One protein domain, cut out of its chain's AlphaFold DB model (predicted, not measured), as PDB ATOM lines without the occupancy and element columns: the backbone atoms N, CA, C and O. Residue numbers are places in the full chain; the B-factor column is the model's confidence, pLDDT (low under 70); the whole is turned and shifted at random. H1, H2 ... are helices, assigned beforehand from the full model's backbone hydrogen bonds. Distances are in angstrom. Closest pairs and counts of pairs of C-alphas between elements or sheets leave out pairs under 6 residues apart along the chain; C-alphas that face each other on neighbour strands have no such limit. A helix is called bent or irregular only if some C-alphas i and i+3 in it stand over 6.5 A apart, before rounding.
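AT A GLANCE: This is residues 523 to 557 and 713 to 822 of the 1088 residues of an uncharacterized protein of Roseivivax marinus (UniProt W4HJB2). An elongated rod of helices: at one end H1 and H7 pack on the long last helix H9, and at the other end H2 meets the short helices H3, H4 and H5. H6 runs lengthwise between these two groups, packing on H2 and H4, and H8 is a short corner piece between H7 and H9. The printed part has 145 residues with nine named helices, H1 to H9 in order, and no named strand; its class is all helix. It is only just compact, close to loose, with a radius of gyration of the C-alphas of 17.2 A, and spans 62 by 25 by 22 A.

HOW THE PARTS SIT: H1, residues 523 to 532, touches H9, residues 798 to 822, at a shallow tilt of 29 degrees, opposite ways; the closest C-alphas, of Ala 523 and Val 814, are 5.1 A apart. H2, residues 540 to 557, is apart from H1. With residues 548 to 552 alone H2 touches H3, residues 713 to 717, closest at the C-alphas of Asp 552 and Thr 717, 6.1 A. H4, residues 728 to 735, touches H2 at 72 degrees, only just about perpendicular, with the C-alphas of Glu 541 and Ser 729 closest at 4.2 A. H4 is irregular: C-alphas 729 and 732 are 7.1 A apart. H5, residues 744 to 752, only just touches H2, with 3 pairs of C-alphas within 8 A; those of Ala 554 and Glu 752 are closest, at 6.3 A. H6, residues 757 to 773, touches H2 at a shallow tilt of 31 degrees, opposite ways, closest at the C-alphas of Arg 543 and Ala 762, 4.6 A. H7, residues 780 to 789, touches H9 at a shallow tilt of 24 degrees, opposite ways, closest at the C-alphas of Pro 780 and Ala 808, 4.5 A. H8, residues 791 to 796, touches no helix, but H6 and H8 are near each other. Every O i to N i+4 pair is within hydrogen-bond range in H1, H2, H3, H5, H6, H7 and H9; H8 has 1 of 2, and H4 has 1 of 4 beside 3 of 5 O i to N i+3 pairs.

IN THESE COORDINATES: H1 begins at C-alpha 523, (21.126, 17.702, 145.813). H2 is 26.0 A long, H6 24.2 A and H9 36.1 A. H9 ends at C-alpha 822, (8.641, 12.456, 139.125).

THE WHOLE: The C-alphas of Glu 721 and Leu 821, the two farthest apart, are 62.9 A apart. Residues 558 to 712 are not printed, and C-alphas 557 and 713 are 14.8 A apart across the cut. Of the links that are printed whole, none is long. Mean pLDDT of the printed part is 93.9, and no printed residue is under 70.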
ATOM      1  N   ALA A 523      20.287  17.823 147.002       96.00
ATOM      2  CA  ALA A 523      21.126  17.702 145.813       96.00
ATOM      3  C   ALA A 523      21.304  19.058 145.105       96.00
ATOM      4  O   ALA A 523      22.410  19.392 144.674       96.00
ATOM      5  N   GLN A 524      20.235  19.860 145.009       97.19
ATOM      6  CA  GLN A 524      20.285  21.183 144.384       97.19
ATOM      7  C   GLN A 524      21.155  22.146 145.198       97.19
ATOM      8  O   GLN A 524      21.992  22.823 144.611       97.19
ATOM      9  N   GLN A 525      21.044  22.157 146.529       97.19
ATOM     10  CA  GLN A 525      21.896  22.981 147.394       97.19
ATOM     11  C   GLN A 525      23.378  22.617 147.263       97.19
ATOM     12  O   GLN A 525      24.224  23.507 147.151       97.19
ATOM     13  N   ARG A 526      23.707  21.316 147.226       96.44
ATOM     14  CA  ARG A 526      25.085  20.847 147.013       96.44
ATOM     15  C   ARG A 526      25.618  21.272 145.644       96.44
ATOM     16  O   ARG A 526      26.748  21.754 145.554       96.44
ATOM     17  N   PHE A 527      24.807  21.143 144.593       97.25
ATOM     18  CA  PHE A 527      25.162  21.628 143.260       97.25
ATOM     19  C   PHE A 527      25.365  23.148 143.234       97.25
ATOM     20  O   PHE A 527      26.389  23.601 142.731       97.25
ATOM     21  N   ASP A 528      24.446  23.929 143.803       95.62
ATOM     22  CA  ASP A 528      24.517  25.393 143.814       95.62
ATOM     23  C   ASP A 528      25.761  25.888 144.565       95.62
ATOM     24  O   ASP A 528      26.457  26.790 144.092       95.62
ATOM     25  N   ALA A 529      26.100  25.252 145.693       94.94
ATOM     26  CA  ALA A 529      27.325  25.535 146.433       94.94
ATOM     27  C   ALA A 529      28.576  25.290 145.570       94.94
ATOM     28  O   ALA A 529      29.441  26.163 145.484       94.94
ATOM     29  N   ALA A 530      28.650  24.154 144.867       94.00
ATOM     30  CA  ALA A 530      29.758  23.856 143.958       94.00
ATOM     31  C   ALA A 530      29.802  24.806 142.744       94.00
ATOM     32  O   ALA A 530      30.872  25.274 142.356       94.00
ATOM     33  N   ALA A 531      28.645  25.136 142.167       94.25
ATOM     34  CA  ALA A 531      28.520  25.997 140.995       94.25
ATOM     35  C   ALA A 531      28.854  27.466 141.295       94.25
ATOM     36  O   ALA A 531      29.371  28.166 140.422       94.25
ATOM     37  N   SER A 532      28.608  27.938 142.522       91.88
ATOM     38  CA  SER A 532      28.908  29.317 142.933       91.88
ATOM     39  C   SER A 532      30.398  29.669 142.811       91.88
ATOM     40  O   SER A 532      30.738  30.785 142.423       91.88
ATOM     41  N   ASN A 533      31.283  28.691 143.033       88.62
ATOM     42  CA  ASN A 533      32.734  28.849 142.910       88.62
ATOM     43  C   ASN A 533      33.234  28.796 141.455       88.62
ATOM     44  O   ASN A 533      34.393  29.108 141.185       88.62
ATOM     45  N   LEU A 534      32.369  28.417 140.511       94.81
ATOM     46  CA  LEU A 534      32.693  28.206 139.098       94.81
ATOM     47  C   LEU A 534      32.232  29.374 138.220       94.81
ATOM     48  O   LEU A 534      31.867  29.197 137.054       94.81
ATOM     49  N   GLN A 535      32.238  30.584 138.780       92.19
ATOM     50  CA  GLN A 535      31.866  31.793 138.062       92.19
ATOM     51  C   GLN A 535      33.078  32.564 137.542       92.19
ATOM     52  O   GLN A 535      34.082  32.709 138.236       92.19
ATOM     53  N   SER A 536      32.975  33.084 136.313       93.19
ATOM     54  CA  SER A 536      33.940  34.059 135.801       93.19
ATOM     55  C   SER A 536      33.793  35.370 136.578       93.19
ATOM     56  O   SER A 536      32.702  35.922 136.713       93.19
ATOM     57  N   THR A 537      34.912  35.846 137.110       93.31
ATOM     58  CA  THR A 537      35.048  37.051 137.936       93.31
ATOM     59  C   THR A 537      35.711  38.203 137.184       93.31
ATOM     60  O   THR A 537      35.554  39.361 137.569       93.31
ATOM     61  N   MET A 538      36.450  37.917 136.106       95.81
ATOM     62  CA  MET A 538      37.135  38.930 135.300       95.81
ATOM     63  C   MET A 538      36.328  39.267 134.040       95.81
ATOM     64  O   MET A 538      35.594  38.440 133.506       95.81
ATOM     65  N   SER A 539      36.485  40.484 133.509       96.12
ATOM     66  CA  SER A 539      35.986  40.794 132.162       96.12
ATOM     67  C   SER A 539      36.910  40.197 131.095       96.12
ATOM     68  O   SER A 539      38.105  40.001 131.342       96.12
ATOM     69  N   GLY A 540      36.391  39.970 129.883       94.31
ATOM     70  CA  GLY A 540      37.205  39.500 128.756       94.31
ATOM     71  C   GLY A 540      38.395  40.420 128.470       94.31
ATOM     72  O   GLY A 540      39.509  39.943 128.260       94.31
ATOM     73  N   GLU A 541      38.194  41.739 128.545       96.38
ATOM     74  CA  GLU A 541      39.268  42.722 128.383       96.38
ATOM     75  C   GLU A 541      40.318  42.596 129.483       96.38
ATOM     76  O   GLU A 541      41.508  42.686 129.208       96.38
ATOM     77  N   THR A 542      39.900  42.380 130.731       96.88
ATOM     78  CA  THR A 542      40.837  42.265 131.854       96.88
ATOM     79  C   THR A 542      41.691  41.011 131.705       96.88
ATOM     80  O   THR A 542      42.914  41.106 131.787       96.88
ATOM     81  N   ARG A 543      41.077  39.860 131.389       96.75
ATOM     82  CA  ARG A 543      41.807  38.607 131.141       96.75
ATOM     83  C   ARG A 543      42.843  38.768 130.037       96.75
ATOM     84  O   ARG A 543      44.011  38.431 130.215       96.75
ATOM     85  N   GLY A 544      42.424  39.297 128.893       96.00
ATOM     86  CA  GLY A 544      43.312  39.433 127.752       96.00
ATOM     87  C   GLY A 544      44.393  40.489 127.917       96.00
ATOM     88  O   GLY A 544      45.514  40.273 127.459       96.00
ATOM     89  N   ARG A 545      44.104  41.582 128.633       95.88
ATOM     90  CA  ARG A 545      45.109  42.581 129.003       95.88
ATOM     91  C   ARG A 545      46.185  41.983 129.899       95.88
ATOM     92  O   ARG A 545      47.355  42.238 129.648       95.88
ATOM     93  N   THR A 546      45.812  41.174 130.894       96.75
ATOM     94  CA  THR A 546      46.769  40.465 131.760       96.75
ATOM     95  C   THR A 546      47.672  39.544 130.944       96.75
ATOM     96  O   THR A 546      48.892  39.608 131.075       96.75
ATOM     97  N   VAL A 547      47.092  38.744 130.040       96.81
ATOM     98  CA  VAL A 547      47.861  37.855 129.152       96.81
ATOM     99  C   VAL A 547      48.798  38.654 128.243       96.81
ATOM    100  O   VAL A 547      49.977  38.323 128.133       96.81
ATOM    101  N   ARG A 548      48.312  39.729 127.608       95.75
ATOM    102  CA  ARG A 548      49.146  40.567 126.738       95.75
ATOM    103  C   ARG A 548      50.260  41.256 127.510       95.75
ATOM    104  O   ARG A 548      51.374  41.277 127.011       95.75
ATOM    105  N   ALA A 549      49.974  41.827 128.678       95.19
ATOM    106  CA  ALA A 549      50.971  42.536 129.472       95.19
ATOM    107  C   ALA A 549      52.155  41.622 129.816       95.19
ATOM    108  O   ALA A 549      53.296  42.021 129.608       95.19
ATOM    109  N   ALA A 550      51.883  40.375 130.218       95.81
ATOM    110  CA  ALA A 550      52.926  39.383 130.475       95.81
ATOM    111  C   ALA A 550      53.735  39.027 129.212       95.81
ATOM    112  O   ALA A 550      54.954  38.896 129.268       95.81
ATOM    113  N   LEU A 551      53.079  38.908 128.051       95.38
ATOM    114  CA  LEU A 551      53.770  38.668 126.778       95.38
ATOM    115  C   LEU A 551      54.597  39.877 126.306       95.38
ATOM    116  O   LEU A 551      55.689  39.694 125.775       95.38
ATOM    117  N   ASP A 552      54.097  41.102 126.489       93.69
ATOM    118  CA  ASP A 552      54.812  42.342 126.168       93.69
ATOM    119  C   ASP A 552      56.040  42.516 127.083       93.69
ATOM    120  O   ASP A 552      57.095  42.950 126.616       93.69
ATOM    121  N   GLU A 553      55.934  42.137 128.360       94.25
ATOM    122  CA  GLU A 553      57.055  42.100 129.307       94.25
ATOM    123  C   GLU A 553      58.105  41.060 128.895       94.25
ATOM    124  O   GLU A 553      59.288  41.394 128.780       94.25
ATOM    125  N   ALA A 554      57.678  39.835 128.569       94.44
ATOM    126  CA  ALA A 554      58.563  38.781 128.076       94.44
ATOM    127  C   ALA A 554      59.280  39.188 126.774       94.44
ATOM    128  O   ALA A 554      60.491  38.996 126.640       94.44
ATOM    129  N   LEU A 555      58.566  39.825 125.839       93.69
ATOM    130  CA  LEU A 555      59.147  40.389 124.619       93.69
ATOM    131  C   LEU A 555      60.142  41.515 124.933       93.69
ATOM    132  O   LEU A 555      61.200  41.603 124.309       93.69
ATOM    133  N   GLY A 556      59.822  42.387 125.893       92.56
ATOM    134  CA  GLY A 556      60.714  43.447 126.361       92.56
ATOM    135  C   GLY A 556      62.031  42.899 126.916       92.56
ATOM    136  O   GLY A 556      63.100  43.393 126.542       92.56
ATOM    137  N   ALA A 557      61.954  41.845 127.732       92.81
ATOM    138  CA  ALA A 557      63.107  41.136 128.278       92.81
ATOM    139  C   ALA A 557      63.924  40.437 127.180       92.81
ATOM    140  O   ALA A 557      65.140  40.607 127.120       92.81
ATOM    141  N   VAL A 713      51.107  34.027 120.037       93.50
ATOM    142  CA  VAL A 713      51.979  34.909 120.834       93.50
ATOM    143  C   VAL A 713      52.370  36.132 120.007       93.50
ATOM    144  O   VAL A 713      52.270  37.271 120.475       93.50
ATOM    145  N   ALA A 714      52.734  35.909 118.742       91.62
ATOM    146  CA  ALA A 714      53.044  36.984 117.810       91.62
ATOM    147  C   ALA A 714      51.807  37.833 117.488       91.62
ATOM    148  O   ALA A 714      51.897  39.055 117.407       91.62
ATOM    149  N   GLU A 715      50.631  37.224 117.323       92.06
ATOM    150  CA  GLU A 715      49.380  37.959 117.104       92.06
ATOM    151  C   GLU A 715      48.977  38.816 118.311       92.06
ATOM    152  O   GLU A 715      48.522  39.947 118.124       92.06
ATOM    153  N   ALA A 716      49.164  38.305 119.532       93.38
ATOM    154  CA  ALA A 716      48.794  38.988 120.769       93.38
ATOM    155  C   ALA A 716      49.658  40.227 121.065       93.38
ATOM    156  O   ALA A 716      49.139  41.199 121.620       93.38
ATOM    157  N   THR A 717      50.940  40.198 120.681       92.56
ATOM    158  CA  THR A 717      51.926  41.276 120.904       92.56
ATOM    159  C   THR A 717      52.069  42.230 119.713       92.56
ATOM    160  O   THR A 717      52.602  43.336 119.843       92.56
ATOM    161  N   ARG A 718      51.575  41.852 118.526       91.00
ATOM    162  CA  ARG A 718      51.681  42.677 117.315       91.00
ATOM    163  C   ARG A 718      50.922  43.993 117.462       91.00
ATOM    164  O   ARG A 718      49.743  44.028 117.820       91.00
ATOM    165  N   ARG A 719      51.584  45.083 117.065       90.50
ATOM    166  CA  ARG A 719      51.022  46.437 117.052       90.50
ATOM    167  C   ARG A 719      50.949  47.003 115.634       90.50
ATOM    168  O   ARG A 719      51.832  46.747 114.819       90.50
ATOM    169  N   VAL A 720      49.898  47.767 115.353       87.38
ATOM    170  CA  VAL A 720      49.683  48.540 114.122       87.38
ATOM    171  C   VAL A 720      49.421  49.982 114.552       87.38
ATOM    172  O   VAL A 720      48.572  50.214 115.409       87.38
ATOM    173  N   GLU A 721      50.203  50.938 114.039       85.88
ATOM    174  CA  GLU A 721      50.117  52.362 114.429       85.88
ATOM    175  C   GLU A 721      50.211  52.586 115.957       85.88
ATOM    176  O   GLU A 721      49.514  53.407 116.549       85.88
ATOM    177  N   GLY A 722      51.056  51.798 116.632       84.75
ATOM    178  CA  GLY A 722      51.258  51.865 118.085       84.75
ATOM    179  C   GLY A 722      50.169  51.192 118.931       84.75
ATOM    180  O   GLY A 722      50.361  51.020 120.137       84.75
ATOM    181  N   ARG A 723      49.064  50.741 118.323       86.56
ATOM    182  CA  ARG A 723      47.961  50.051 119.009       86.56
ATOM    183  C   ARG A 723      48.034  48.538 118.815       86.56
ATOM    184  O   ARG A 723      48.473  48.092 117.756       86.56
ATOM    185  N   PRO A 724      47.604  47.728 119.795       89.88
ATOM    186  CA  PRO A 724      47.506  46.284 119.613       89.88
ATOM    187  C   PRO A 724      46.587  45.923 118.444       89.88
ATOM    188  O   PRO A 724      45.518  46.512 118.285       89.88
ATOM    189  N   ARG A 725      47.004  44.955 117.620       90.69
ATOM    190  CA  ARG A 725      46.213  44.487 116.472       90.69
ATOM    191  C   ARG A 725      44.977  43.704 116.910       90.69
ATOM    192  O   ARG A 725      43.921  43.844 116.301       90.69
ATOM    193  N   LEU A 726      45.135  42.840 117.909       92.25
ATOM    194  CA  LEU A 726      44.051  42.043 118.474       92.25
ATOM    195  C   LEU A 726      43.398  42.836 119.622       92.25
ATOM    196  O   LEU A 726      44.130  43.434 120.412       92.25
ATOM    197  N   PRO A 727      42.065  42.871 119.769       94.38
ATOM    198  CA  PRO A 727      41.447  43.436 120.969       94.38
ATOM    199  C   PRO A 727      41.760  42.568 122.197       94.38
ATOM    200  O   PRO A 727      41.941  41.358 122.066       94.38
ATOM    201  N   ASP A 728      41.827  43.174 123.391       95.12
ATOM    202  CA  ASP A 728      42.131  42.443 124.635       95.12
ATOM    203  C   ASP A 728      41.169  41.266 124.842       95.12
ATOM    204  O   ASP A 728      41.613  40.150 125.084       95.12
ATOM    205  N   SER A 729      39.866  41.468 124.646       94.12
ATOM    206  CA  SER A 729      38.839  40.437 124.846       94.12
ATOM    207  C   SER A 729      39.053  39.143 124.050       94.12
ATOM    208  O   SER A 729      38.566  38.091 124.463       94.12
ATOM    209  N   GLU A 730      39.803  39.184 122.946       93.94
ATOM    210  CA  GLU A 730      40.093  38.008 122.124       93.94
ATOM    211  C   GLU A 730      41.404  37.303 122.490       93.94
ATOM    212  O   GLU A 730      41.607  36.163 122.076       93.94
ATOM    213  N   VAL A 731      42.300  37.938 123.254       95.56
ATOM    214  CA  VAL A 731      43.657  37.416 123.495       95.56
ATOM    215  C   VAL A 731      43.619  36.085 124.239       95.56
ATOM    216  O   VAL A 731      44.171  35.101 123.756       95.56
ATOM    217  N   ALA A 732      42.953  36.021 125.396       94.88
ATOM    218  CA  ALA A 732      42.971  34.823 126.241       94.88
ATOM    219  C   ALA A 732      42.382  33.592 125.519       94.88
ATOM    220  O   ALA A 732      42.958  32.503 125.550       94.88
ATOM    221  N   GLY A 733      41.281  33.776 124.781       92.94
ATOM    222  CA  GLY A 733      40.618  32.711 124.018       92.94
ATOM    223  C   GLY A 733      41.422  32.168 122.823       92.94
ATOM    224  O   GLY A 733      41.059  31.135 122.251       92.94
ATOM    225  N   ARG A 734      42.523  32.819 122.418       93.19
ATOM    226  CA  ARG A 734      43.442  32.280 121.393       93.19
ATOM    227  C   ARG A 734      44.263  31.101 121.907       93.19
ATOM    228  O   ARG A 734      44.610  30.235 121.107       93.19
ATOM    229  N   PHE A 735      44.512  31.047 123.213       94.56
ATOM    230  CA  PHE A 735      45.363  30.038 123.843       94.56
ATOM    231  C   PHE A 735      44.575  28.855 124.413       94.56
ATOM    232  O   PHE A 735      45.116  27.759 124.519       94.56
ATOM    233  N   ILE A 736      43.288  29.038 124.719       94.25
ATOM    234  CA  ILE A 736      42.394  27.951 125.137       94.25
ATOM    235  C   ILE A 736      41.759  27.317 123.892       94.25
ATOM    236  O   ILE A 736      40.804  27.848 123.319       94.25
ATOM    237  N   LYS A 737      42.316  26.190 123.438       92.50
ATOM    238  CA  LYS A 737      41.834  25.396 122.293       92.50
ATOM    239  C   LYS A 737      41.658  23.934 122.700       92.50
ATOM    240  O   LYS A 737      42.295  23.482 123.644       92.50
ATOM    241  N   SER A 738      40.792  23.214 121.988       92.44
ATOM    242  CA  SER A 738      40.639  21.767 122.163       92.44
ATOM    243  C   SER A 738      41.888  21.014 121.700       92.44
ATOM    244  O   SER A 738      42.694  21.545 120.933       92.44
ATOM    245  N   ASP A 739      42.002  19.753 122.102       88.75
ATOM    246  CA  ASP A 739      43.151  18.881 121.829       88.75
ATOM    247  C   ASP A 739      43.338  18.583 120.330       88.75
ATOM    248  O   ASP A 739      44.451  18.354 119.869       88.75
ATOM    249  N   GLN A 740      42.258  18.633 119.543       82.56
ATOM    250  CA  GLN A 740      42.313  18.536 118.074       82.56
ATOM    251  C   GLN A 740      42.769  19.843 117.398       82.56
ATOM    252  O   GLN A 740      42.994  19.877 116.190       82.56
ATOM    253  N   GLY A 741      42.852  20.935 118.157       78.44
ATOM    254  CA  GLY A 741      43.345  22.228 117.706       78.44
ATOM    255  C   GLY A 741      44.816  22.447 118.059       78.44
ATOM    256  O   GLY A 741      45.568  21.532 118.379       78.44
ATOM    257  N   GLN A 742      45.239  23.708 118.027       83.06
ATOM    258  CA  GLN A 742      46.590  24.113 118.422       83.06
ATOM    259  C   GLN A 742      46.714  24.246 119.958       83.06
ATOM    260  O   GLN A 742      47.026  25.318 120.474       83.06
ATOM    261  N   ALA A 743      46.427  23.175 120.706       82.12
ATOM    262  CA  ALA A 743      46.452  23.184 122.176       82.12
ATOM    263  C   ALA A 743      47.851  23.471 122.763       82.12
ATOM    264  O   ALA A 743      47.965  24.049 123.844       82.12
ATOM    265  N   SER A 744      48.918  23.161 122.018       86.94
ATOM    266  CA  SER A 744      50.308  23.481 122.377       86.94
ATOM    267  C   SER A 744      50.583  24.983 122.520       86.94
ATOM    268  O   SER A 744      51.547  25.371 123.181       86.94
ATOM    269  N   ASN A 745      49.725  25.849 121.967       91.00
ATOM    270  CA  ASN A 745      49.836  27.298 122.136       91.00
ATOM    271  C   ASN A 745      49.723  27.717 123.610       91.00
ATOM    272  O   ASN A 745      50.340  28.703 124.007       91.00
ATOM    273  N   LEU A 746      48.971  26.970 124.427       94.06
ATOM    274  CA  LEU A 746      48.885  27.204 125.868       94.06
ATOM    275  C   LEU A 746      50.236  26.980 126.553       94.06
ATOM    276  O   LEU A 746      50.659  27.809 127.353       94.06
ATOM    277  N   ASP A 747      50.923  25.882 126.228       92.12
ATOM    278  CA  ASP A 747      52.242  25.589 126.799       92.12
ATOM    279  C   ASP A 747      53.257  26.647 126.391       92.12
ATOM    280  O   ASP A 747      54.051  27.093 127.217       92.12
ATOM    281  N   ARG A 748      53.188  27.092 125.130       90.94
ATOM    282  CA  ARG A 748      54.023  28.181 124.633       90.94
ATOM    283  C   ARG A 748      53.770  29.462 125.419       90.94
ATOM    284  O   ARG A 748      54.719  30.040 125.931       90.94
ATOM    285  N   LEU A 749      52.508  29.863 125.589       94.62
ATOM    286  CA  LEU A 749      52.153  31.026 126.405       94.62
ATOM    287  C   LEU A 749      52.703  30.911 127.829       94.62
ATOM    288  O   LEU A 749      53.333  31.846 128.309       94.62
ATOM    289  N   LEU A 750      52.467  29.786 128.506       93.88
ATOM    290  CA  LEU A 750      52.913  29.604 129.887       93.88
ATOM    291  C   LEU A 750      54.442  29.580 129.992       93.88
ATOM    292  O   LEU A 750      54.978  30.090 130.968       93.88
ATOM    293  N   SER A 751      55.142  29.047 128.989       92.44
ATOM    294  CA  SER A 751      56.603  29.100 128.920       92.44
ATOM    295  C   SER A 751      57.114  30.531 128.728       92.44
ATOM    296  O   SER A 751      58.044  30.940 129.417       92.44
ATOM    297  N   GLU A 752      56.513  31.303 127.817       93.06
ATOM    298  CA  GLU A 752      56.947  32.674 127.513       93.06
ATOM    299  C   GLU A 752      56.617  33.653 128.641       93.06
ATOM    300  O   GLU A 752      57.451  34.468 129.026       93.06
ATOM    301  N   ALA A 753      55.429  33.531 129.233       91.44
ATOM    302  CA  ALA A 753      55.013  34.307 130.398       91.44
ATOM    303  C   ALA A 753      55.641  33.807 131.714       91.44
ATOM    304  O   ALA A 753      55.211  34.223 132.789       91.44
ATOM    305  N   GLN A 754      56.601  32.873 131.647       86.12
ATOM    306  CA  GLN A 754      57.298  32.277 132.795       86.12
ATOM    307  C   GLN A 754      56.354  31.723 133.877       86.12
ATOM    308  O   GLN A 754      56.673  31.708 135.062       86.12
ATOM    309  N   GLY A 755      55.169  31.267 133.474       74.88
ATOM    310  CA  GLY A 755      54.171  30.698 134.371       74.88
ATOM    311  C   GLY A 755      53.516  31.693 135.331       74.88
ATOM    312  O   GLY A 755      52.969  31.235 136.329       74.88
ATOM    313  N   ALA A 756      53.540  33.002 135.045       87.50
ATOM    314  CA  ALA A 756      52.976  34.037 135.914       87.50
ATOM    315  C   ALA A 756      51.575  33.681 136.452       87.50
ATOM    316  O   ALA A 756      50.649  33.383 135.685       87.50
ATOM    317  N   ASP A 757      51.401  33.754 137.776       92.38
ATOM    318  CA  ASP A 757      50.160  33.356 138.456       92.38
ATOM    319  C   ASP A 757      48.941  34.141 137.957       92.38
ATOM    320  O   ASP A 757      47.850  33.588 137.805       92.38
ATOM    321  N   ASP A 758      49.128  35.417 137.616       93.69
ATOM    322  CA  ASP A 758      48.071  36.268 137.071       93.69
ATOM    323  C   ASP A 758      47.612  35.810 135.679       93.69
ATOM    324  O   ASP A 758      46.417  35.853 135.376       93.69
ATOM    325  N   VAL A 759      48.530  35.300 134.847       95.94
ATOM    326  CA  VAL A 759      48.200  34.708 133.541       95.94
ATOM    327  C   VAL A 759      47.424  33.414 133.741       95.94
ATOM    328  O   VAL A 759      46.396  33.214 133.094       95.94
ATOM    329  N   ARG A 760      47.844  32.555 134.680       95.31
ATOM    330  CA  ARG A 760      47.093  31.332 135.012       95.31
ATOM    331  C   ARG A 760      45.695  31.659 135.536       95.31
ATOM    332  O   ARG A 760      44.738  31.017 135.108       95.31
ATOM    333  N   ARG A 761      45.545  32.688 136.380       95.38
ATOM    334  CA  ARG A 761      44.239  33.160 136.872       95.38
ATOM    335  C   ARG A 761      43.355  33.674 135.733       95.38
ATOM    336  O   ARG A 761      42.198  33.272 135.644       95.38
ATOM    337  N   ALA A 762      43.903  34.489 134.829       96.69
ATOM    338  CA  ALA A 762      43.182  34.989 133.658       96.69
ATOM    339  C   ALA A 762      42.739  33.859 132.712       96.69
ATOM    340  O   ALA A 762      41.626  33.888 132.191       96.69
ATOM    341  N   LEU A 763      43.577  32.839 132.509       96.69
ATOM    342  CA  LEU A 763      43.244  31.672 131.689       96.69
ATOM    343  C   LEU A 763      42.193  30.774 132.355       96.69
ATOM    344  O   LEU A 763      41.252  30.362 131.679       96.69
ATOM    345  N   ARG A 764      42.296  30.524 133.670       96.62
ATOM    346  CA  ARG A 764      41.254  29.826 134.450       96.62
ATOM    347  C   ARG A 764      39.904  30.523 134.274       96.62
ATOM    348  O   ARG A 764      38.911  29.876 133.955       96.62
ATOM    349  N   ASP A 765      39.883  31.845 134.421       97.12
ATOM    350  CA  ASP A 765      38.673  32.653 134.284       97.12
ATOM    351  C   ASP A 765      38.115  32.638 132.845       97.12
ATOM    352  O   ASP A 765      36.902  32.620 132.648       97.12
ATOM    353  N   GLN A 766      38.983  32.549 131.827       97.19
ATOM    354  CA  GLN A 766      38.555  32.354 130.438       97.19
ATOM    355  C   GLN A 766      37.875  30.992 130.237       97.19
ATOM    356  O   GLN A 766      36.844  30.932 129.571       97.19
ATOM    357  N   ILE A 767      38.410  29.914 130.821       97.12
ATOM    358  CA  ILE A 767      37.788  28.580 130.766       97.12
ATOM    359  C   ILE A 767      36.406  28.616 131.434       97.12
ATOM    360  O   ILE A 767      35.435  28.126 130.860       97.12
ATOM    361  N   LEU A 768      36.287  29.245 132.608       97.19
ATOM    362  CA  LEU A 768      34.999  29.424 133.290       97.19
ATOM    363  C   LEU A 768      34.009  30.235 132.440       97.19
ATOM    364  O   LEU A 768      32.851  29.845 132.306       97.19
ATOM    365  N   SER A 769      34.469  31.311 131.795       96.75
ATOM    366  CA  SER A 769      33.657  32.100 130.860       96.75
ATOM    367  C   SER A 769      33.146  31.253 129.685       96.75
ATOM    368  O   SER A 769      31.989  31.402 129.290       96.75
ATOM    369  N   ASP A 770      33.968  30.355 129.135       95.31
ATOM    370  CA  ASP A 770      33.574  29.449 128.047       95.31
ATOM    371  C   ASP A 770      32.543  28.406 128.517       95.31
ATOM    372  O   ASP A 770      31.563  28.132 127.815       95.31
ATOM    373  N   VAL A 771      32.739  27.846 129.717       96.69
ATOM    374  CA  VAL A 771      31.814  26.903 130.369       96.69
ATOM    375  C   VAL A 771      30.445  27.551 130.595       96.69
ATOM    376  O   VAL A 771      29.418  26.950 130.262       96.69
ATOM    377  N   GLN A 772      30.427  28.786 131.103       94.62
ATOM    378  CA  GLN A 772      29.209  29.564 131.335       94.62
ATOM    379  C   GLN A 772      28.497  29.925 130.029       94.62
ATOM    380  O   GLN A 772      27.300  29.677 129.899       94.62
ATOM    381  N   ALA A 773      29.222  30.450 129.034       94.81
ATOM    382  CA  ALA A 773      28.645  30.864 127.752       94.81
ATOM    383  C   ALA A 773      27.961  29.705 127.004       94.81
ATOM    384  O   ALA A 773      26.992  29.908 126.275       94.81
ATOM    385  N   ARG A 774      28.453  28.477 127.198       95.25
ATOM    386  CA  ARG A 774      27.887  27.254 126.611       95.25
ATOM    387  C   ARG A 774      26.831  26.580 127.496       95.25
ATOM    388  O   ARG A 774      26.212  25.612 127.055       95.25
ATOM    389  N   GLY A 775      26.622  27.067 128.722       95.44
ATOM    390  CA  GLY A 775      25.697  26.482 129.693       95.44
ATOM    391  C   GLY A 775      26.069  25.053 130.097       95.44
ATOM    392  O   GLY A 775      25.181  24.219 130.275       95.44
ATOM    393  N   LEU A 776      27.367  24.735 130.184       95.94
ATOM    394  CA  LEU A 776      27.819  23.353 130.396       95.94
ATOM    395  C   LEU A 776      27.560  22.844 131.818       95.94
ATOM    396  O   LEU A 776      27.306  21.655 131.977       95.94
ATOM    397  N   LEU A 777      27.554  23.716 132.832       94.75
ATOM    398  CA  LEU A 777      27.254  23.322 134.221       94.75
ATOM    399  C   LEU A 777      25.868  22.674 134.360       94.75
ATOM    400  O   LEU A 777      25.681  21.766 135.161       94.75
ATOM    401  N   GLU A 778      24.917  23.079 133.519       93.62
ATOM    402  CA  GLU A 778      23.560  22.530 133.479       93.62
ATOM    403  C   GLU A 778      23.458  21.217 132.686       93.62
ATOM    404  O   GLU A 778      22.421  20.549 132.692       93.62
ATOM    405  N   ARG A 779      24.524  20.843 131.968       95.81
ATOM    406  CA  ARG A 779      24.551  19.756 130.984       95.81
ATOM    407  C   ARG A 779      25.699  18.790 131.295       95.81
ATOM    408  O   ARG A 779      26.715  18.808 130.598       95.81
ATOM    409  N   PRO A 780      25.539  17.895 132.287       94.19
ATOM    410  CA  PRO A 780      26.645  17.109 132.840       94.19
ATOM    411  C   PRO A 780      27.350  16.213 131.811       94.19
ATOM    412  O   PRO A 780      28.562  16.028 131.887       94.19
ATOM    413  N   VAL A 781      26.622  15.689 130.817       94.31
ATOM    414  CA  VAL A 781      27.210  14.898 129.718       94.31
ATOM    415  C   VAL A 781      28.082  15.774 128.811       94.31
ATOM    416  O   VAL A 781      29.237  15.445 128.575       94.31
ATOM    417  N   GLN A 782      27.572  16.931 128.376       96.00
ATOM    418  CA  GLN A 782      28.324  17.856 127.515       96.00
ATOM    419  C   GLN A 782      29.524  18.469 128.243       96.00
ATOM    420  O   GLN A 782      30.548  18.738 127.619       96.00
ATOM    421  N   LEU A 783      29.423  18.680 129.559       96.50
ATOM    422  CA  LEU A 783      30.552  19.113 130.376       96.50
ATOM    423  C   LEU A 783      31.641  18.038 130.435       96.50
ATOM    424  O   LEU A 783      32.807  18.359 130.242       96.50
ATOM    425  N   ARG A 784      31.282  16.762 130.621       95.00
ATOM    426  CA  ARG A 784      32.250  15.655 130.562       95.00
ATOM    427  C   ARG A 784      32.929  15.553 129.195       95.00
ATOM    428  O   ARG A 784      34.149  15.409 129.145       95.00
ATOM    429  N   ASP A 785      32.177  15.717 128.109       95.69
ATOM    430  CA  ASP A 785      32.742  15.760 126.756       95.69
ATOM    431  C   ASP A 785      33.701  16.945 126.586       95.69
ATOM    432  O   ASP A 785      34.780  16.792 126.018       95.69
ATOM    433  N   TYR A 786      33.351  18.118 127.119       96.06
ATOM    434  CA  TYR A 786      34.220  19.295 127.120       96.06
ATOM    435  C   TYR A 786      35.519  19.050 127.901       96.06
ATOM    436  O   TYR A 786      36.597  19.326 127.380       96.06
ATOM    437  N   LEU A 787      35.442  18.465 129.101       96.00
ATOM    438  CA  LEU A 787      36.622  18.089 129.891       96.00
ATOM    439  C   LEU A 787      37.520  17.091 129.140       96.00
ATOM    440  O   LEU A 787      38.741  17.166 129.251       96.00
ATOM    441  N   GLY A 788      36.925  16.179 128.363       95.25
ATOM    442  CA  GLY A 788      37.654  15.224 127.525       95.25
ATOM    443  C   GLY A 788      38.285  15.850 126.277       95.25
ATOM    444  O   GLY A 788      39.419  15.529 125.946       95.25
ATOM    445  N   GLN A 789      37.579  16.755 125.596       95.44
ATOM    446  CA  GLN A 789      38.060  17.432 124.380       95.44
ATOM    447  C   GLN A 789      39.149  18.477 124.646       95.44
ATOM    448  O   GLN A 789      39.859  18.856 123.716       95.44
ATOM    449  N   TYR A 790      39.229  18.989 125.874       96.19
ATOM    450  CA  TYR A 790      40.215  19.975 126.323       96.19
ATOM    451  C   TYR A 790      41.186  19.343 127.337       96.19
ATOM    452  O   TYR A 790      41.677  20.021 128.244       96.19
ATOM    453  N   GLY A 791      41.454  18.039 127.223       94.38
ATOM    454  CA  GLY A 791      42.275  17.289 128.171       94.38
ATOM    455  C   GLY A 791      43.683  17.866 128.335       94.38
ATOM    456  O   GLY A 791      44.205  17.906 129.455       94.38
ATOM    457  N   HIS A 792      44.276  18.400 127.262       94.81
ATOM    458  CA  HIS A 792      45.576  19.076 127.304       94.81
ATOM    459  C   HIS A 792      45.533  20.355 128.146       94.81
ATOM    460  O   HIS A 792      46.383  20.565 129.010       94.81
ATOM    461  N   VAL A 793      44.492  21.177 127.969       94.94
ATOM    462  CA  VAL A 793      44.273  22.385 128.785       94.94
ATOM    463  C   VAL A 793      44.120  22.005 130.255       94.94
ATOM    464  O   VAL A 793      44.803  22.558 131.117       94.94
ATOM    465  N   PHE A 794      43.290  21.008 130.553       96.12
ATOM    466  CA  PHE A 794      43.037  20.572 131.925       96.12
ATOM    467  C   PHE A 794      44.222  19.861 132.588       96.12
ATOM    468  O   PHE A 794      44.271  19.790 133.812       96.12
ATOM    469  N   THR A 795      45.233  19.435 131.828       94.88
ATOM    470  CA  THR A 795      46.514  18.981 132.399       94.88
ATOM    471  C   THR A 795      47.268  20.132 133.083       94.88
ATOM    472  O   THR A 795      48.016  19.911 134.034       94.88
ATOM    473  N   ARG A 796      47.050  21.385 132.653       94.25
ATOM    474  CA  ARG A 796      47.617  22.594 133.285       94.25
ATOM    475  C   ARG A 796      46.740  23.181 134.394       94.25
ATOM    476  O   ARG A 796      47.232  24.001 135.174       94.25
ATOM    477  N   PHE A 797      45.482  22.750 134.475       96.12
ATOM    478  CA  PHE A 797      44.486  23.190 135.455       96.12
ATOM    479  C   PHE A 797      43.766  21.983 136.095       96.12
ATOM    480  O   PHE A 797      42.552  21.849 135.928       96.12
ATOM    481  N   PRO A 798      44.492  21.092 136.805       95.94
ATOM    482  CA  PRO A 798      43.906  19.877 137.374       95.94
ATOM    483  C   PRO A 798      42.825  20.188 138.417       95.94
ATOM    484  O   PRO A 798      41.751  19.606 138.364       95.94
ATOM    485  N   GLU A 799      43.046  21.185 139.277       95.38
ATOM    486  CA  GLU A 799      42.059  21.609 140.280       95.38
ATOM    487  C   GLU A 799      40.740  22.052 139.628       95.38
ATOM    488  O   GLU A 799      39.671  21.595 140.014       95.38
ATOM    489  N   LEU A 800      40.802  22.860 138.561       96.56
ATOM    490  CA  LEU A 800      39.601  23.283 137.834       96.56
ATOM    491  C   LEU A 800      38.886  22.095 137.166       96.56
ATOM    492  O   LEU A 800      37.657  22.083 137.083       96.56
ATOM    493  N   ARG A 801      39.637  21.099 136.674       96.81
ATOM    494  CA  ARG A 801      39.059  19.865 136.122       96.81
ATOM    495  C   ARG A 801      38.244  19.132 137.185       96.81
ATOM    496  O   ARG A 801      37.133  18.695 136.884       96.81
ATOM    497  N   ASP A 802      38.781  19.024 138.394       96.62
ATOM    498  CA  ASP A 802      38.140  18.336 139.513       96.62
ATOM    499  C   ASP A 802      36.918  19.112 140.026       96.62
ATOM    500  O   ASP A 802      35.863  18.513 140.247       96.62
ATOM    501  N   GLU A 803      37.001  20.444 140.125       97.00
ATOM    502  CA  GLU A 803      35.865  21.302 140.496       97.00
ATOM    503  C   GLU A 803      34.711  21.178 139.478       97.00
ATOM    504  O   GLU A 803      33.563  20.924 139.855       97.00
ATOM    505  N   LEU A 804      35.005  21.286 138.174       97.38
ATOM    506  CA  LEU A 804      34.012  21.126 137.103       97.38
ATOM    507  C   LEU A 804      33.455  19.695 137.042       97.38
ATOM    508  O   LEU A 804      32.260  19.507 136.804       97.38
ATOM    509  N   GLY A 805      34.300  18.684 137.259       95.88
ATOM    510  CA  GLY A 805      33.891  17.281 137.323       95.88
ATOM    511  C   GLY A 805      32.950  17.006 138.496       95.88
ATOM    512  O   GLY A 805      31.925  16.344 138.320       95.88
ATOM    513  N   THR A 806      33.242  17.584 139.661       95.94
ATOM    514  CA  THR A 806      32.390  17.514 140.856       95.94
ATOM    515  C   THR A 806      31.039  18.175 140.599       95.94
ATOM    516  O   THR A 806      30.001  17.564 140.848       95.94
ATOM    517  N   ALA A 807      31.025  19.378 140.013       96.06
ATOM    518  CA  ALA A 807      29.784  20.053 139.639       96.06
ATOM    519  C   ALA A 807      28.954  19.233 138.631       96.06
ATOM    520  O   ALA A 807      27.734  19.147 138.766       96.06
ATOM    521  N   ALA A 808      29.598  18.572 137.661       95.62
ATOM    522  CA  ALA A 808      28.918  17.676 136.725       95.62
ATOM    523  C   ALA A 808      28.284  16.463 137.433       95.62
ATOM    524  O   ALA A 808      27.156  16.085 137.109       95.62
ATOM    525  N   GLY A 809      28.996  15.860 138.392       95.44
ATOM    526  CA  GLY A 809      28.486  14.761 139.216       95.44
ATOM    527  C   GLY A 809      27.266  15.183 140.036       95.44
ATOM    528  O   GLY A 809      26.211  14.565 139.931       95.44
ATOM    529  N   LEU A 810      27.368  16.308 140.748       96.56
ATOM    530  CA  LEU A 810      26.268  16.860 141.541       96.56
ATOM    531  C   LEU A 810      25.061  17.240 140.674       96.56
ATOM    532  O   LEU A 810      23.922  16.974 141.050       96.56
ATOM    533  N   ARG A 811      25.272  17.786 139.468       96.81
ATOM    534  CA  ARG A 811      24.156  18.067 138.552       96.81
ATOM    535  C   ARG A 811      23.433  16.796 138.115       96.81
ATOM    536  O   ARG A 811      22.215  16.803 137.953       96.81
ATOM    537  N   GLN A 812      24.175  15.711 137.912       96.25
ATOM    538  CA  GLN A 812      23.593  14.412 137.595       96.25
ATOM    539  C   GLN A 812      22.812  13.835 138.785       96.25
ATOM    540  O   GLN A 812      21.745  13.262 138.570       96.25
ATOM    541  N   GLU A 813      23.286  14.026 140.021       95.94
ATOM    542  CA  GLU A 813      22.531  13.671 141.231       95.94
ATOM    543  C   GLU A 813      21.208  14.439 141.315       95.94
ATOM    544  O   GLU A 813      20.170  13.820 141.539       95.94
ATOM    545  N   VAL A 814      21.209  15.749 141.039       97.38
ATOM    546  CA  VAL A 814      19.972  16.551 140.968       97.38
ATOM    547  C   VAL A 814      18.992  15.967 139.953       97.38
ATOM    548  O   VAL A 814      17.819  15.773 140.269       97.38
ATOM    549  N   GLN A 815      19.458  15.659 138.739       96.06
ATOM    550  CA  GLN A 815      18.607  15.076 137.695       96.06
ATOM    551  C   GLN A 815      18.065  13.697 138.099       96.06
ATOM    552  O   GLN A 815      16.906  13.391 137.828       96.06
ATOM    553  N   GLY A 816      18.876  12.875 138.772       95.75
ATOM    554  CA  GLY A 816      18.448  11.582 139.304       95.75
ATOM    555  C   GLY A 816      17.401  11.714 140.413       95.75
ATOM    556  O   GLY A 816      16.395  11.003 140.396       95.75
ATOM    557  N   ALA A 817      17.587  12.662 141.334       96.75
ATOM    558  CA  ALA A 817      16.624  12.953 142.393       96.75
ATOM    559  C   ALA A 817      15.298  13.475 141.815       96.75
ATOM    560  O   ALA A 817      14.232  13.010 142.212       96.75
ATOM    561  N   GLN A 818      15.351  14.368 140.820       96.75
ATOM    562  CA  GLN A 818      14.162  14.869 140.120       96.75
ATOM    563  C   GLN A 818      13.424  13.745 139.391       96.75
ATOM    564  O   GLN A 818      12.214  13.609 139.542       96.75
ATOM    565  N   GLY A 819      14.150  12.887 138.668       95.94
ATOM    566  CA  GLY A 819      13.557  11.716 138.021       95.94
ATOM    567  C   GLY A 819      12.901  10.754 139.017       95.94
ATOM    568  O   GLY A 819      11.847  10.194 138.720       95.94
ATOM    569  N   THR A 820      13.482  10.601 140.211       94.25
ATOM    570  CA  THR A 820      12.893   9.804 141.298       94.25
ATOM    571  C   THR A 820      11.608  10.442 141.827       94.25
ATOM    572  O   THR A 820      10.594   9.756 141.937       94.25
ATOM    573  N   LEU A 821      11.614  11.750 142.101       94.50
ATOM    574  CA  LEU A 821      10.424  12.489 142.531       94.50
ATOM    575  C   LEU A 821       9.293  12.383 141.501       94.50
ATOM    576  O   LEU A 821       8.160  12.066 141.866       94.50
ATOM    577  N   ASP A 822       9.603  12.577 140.219       93.81
ATOM    578  CA  ASP A 822       8.641  12.456 139.125       93.81
ATOM    579  C   ASP A 822       8.051  11.039 139.034       93.81
ATOM    580  O   ASP A 822       6.858  10.880 138.761       93.81
TER     581      ASP A 822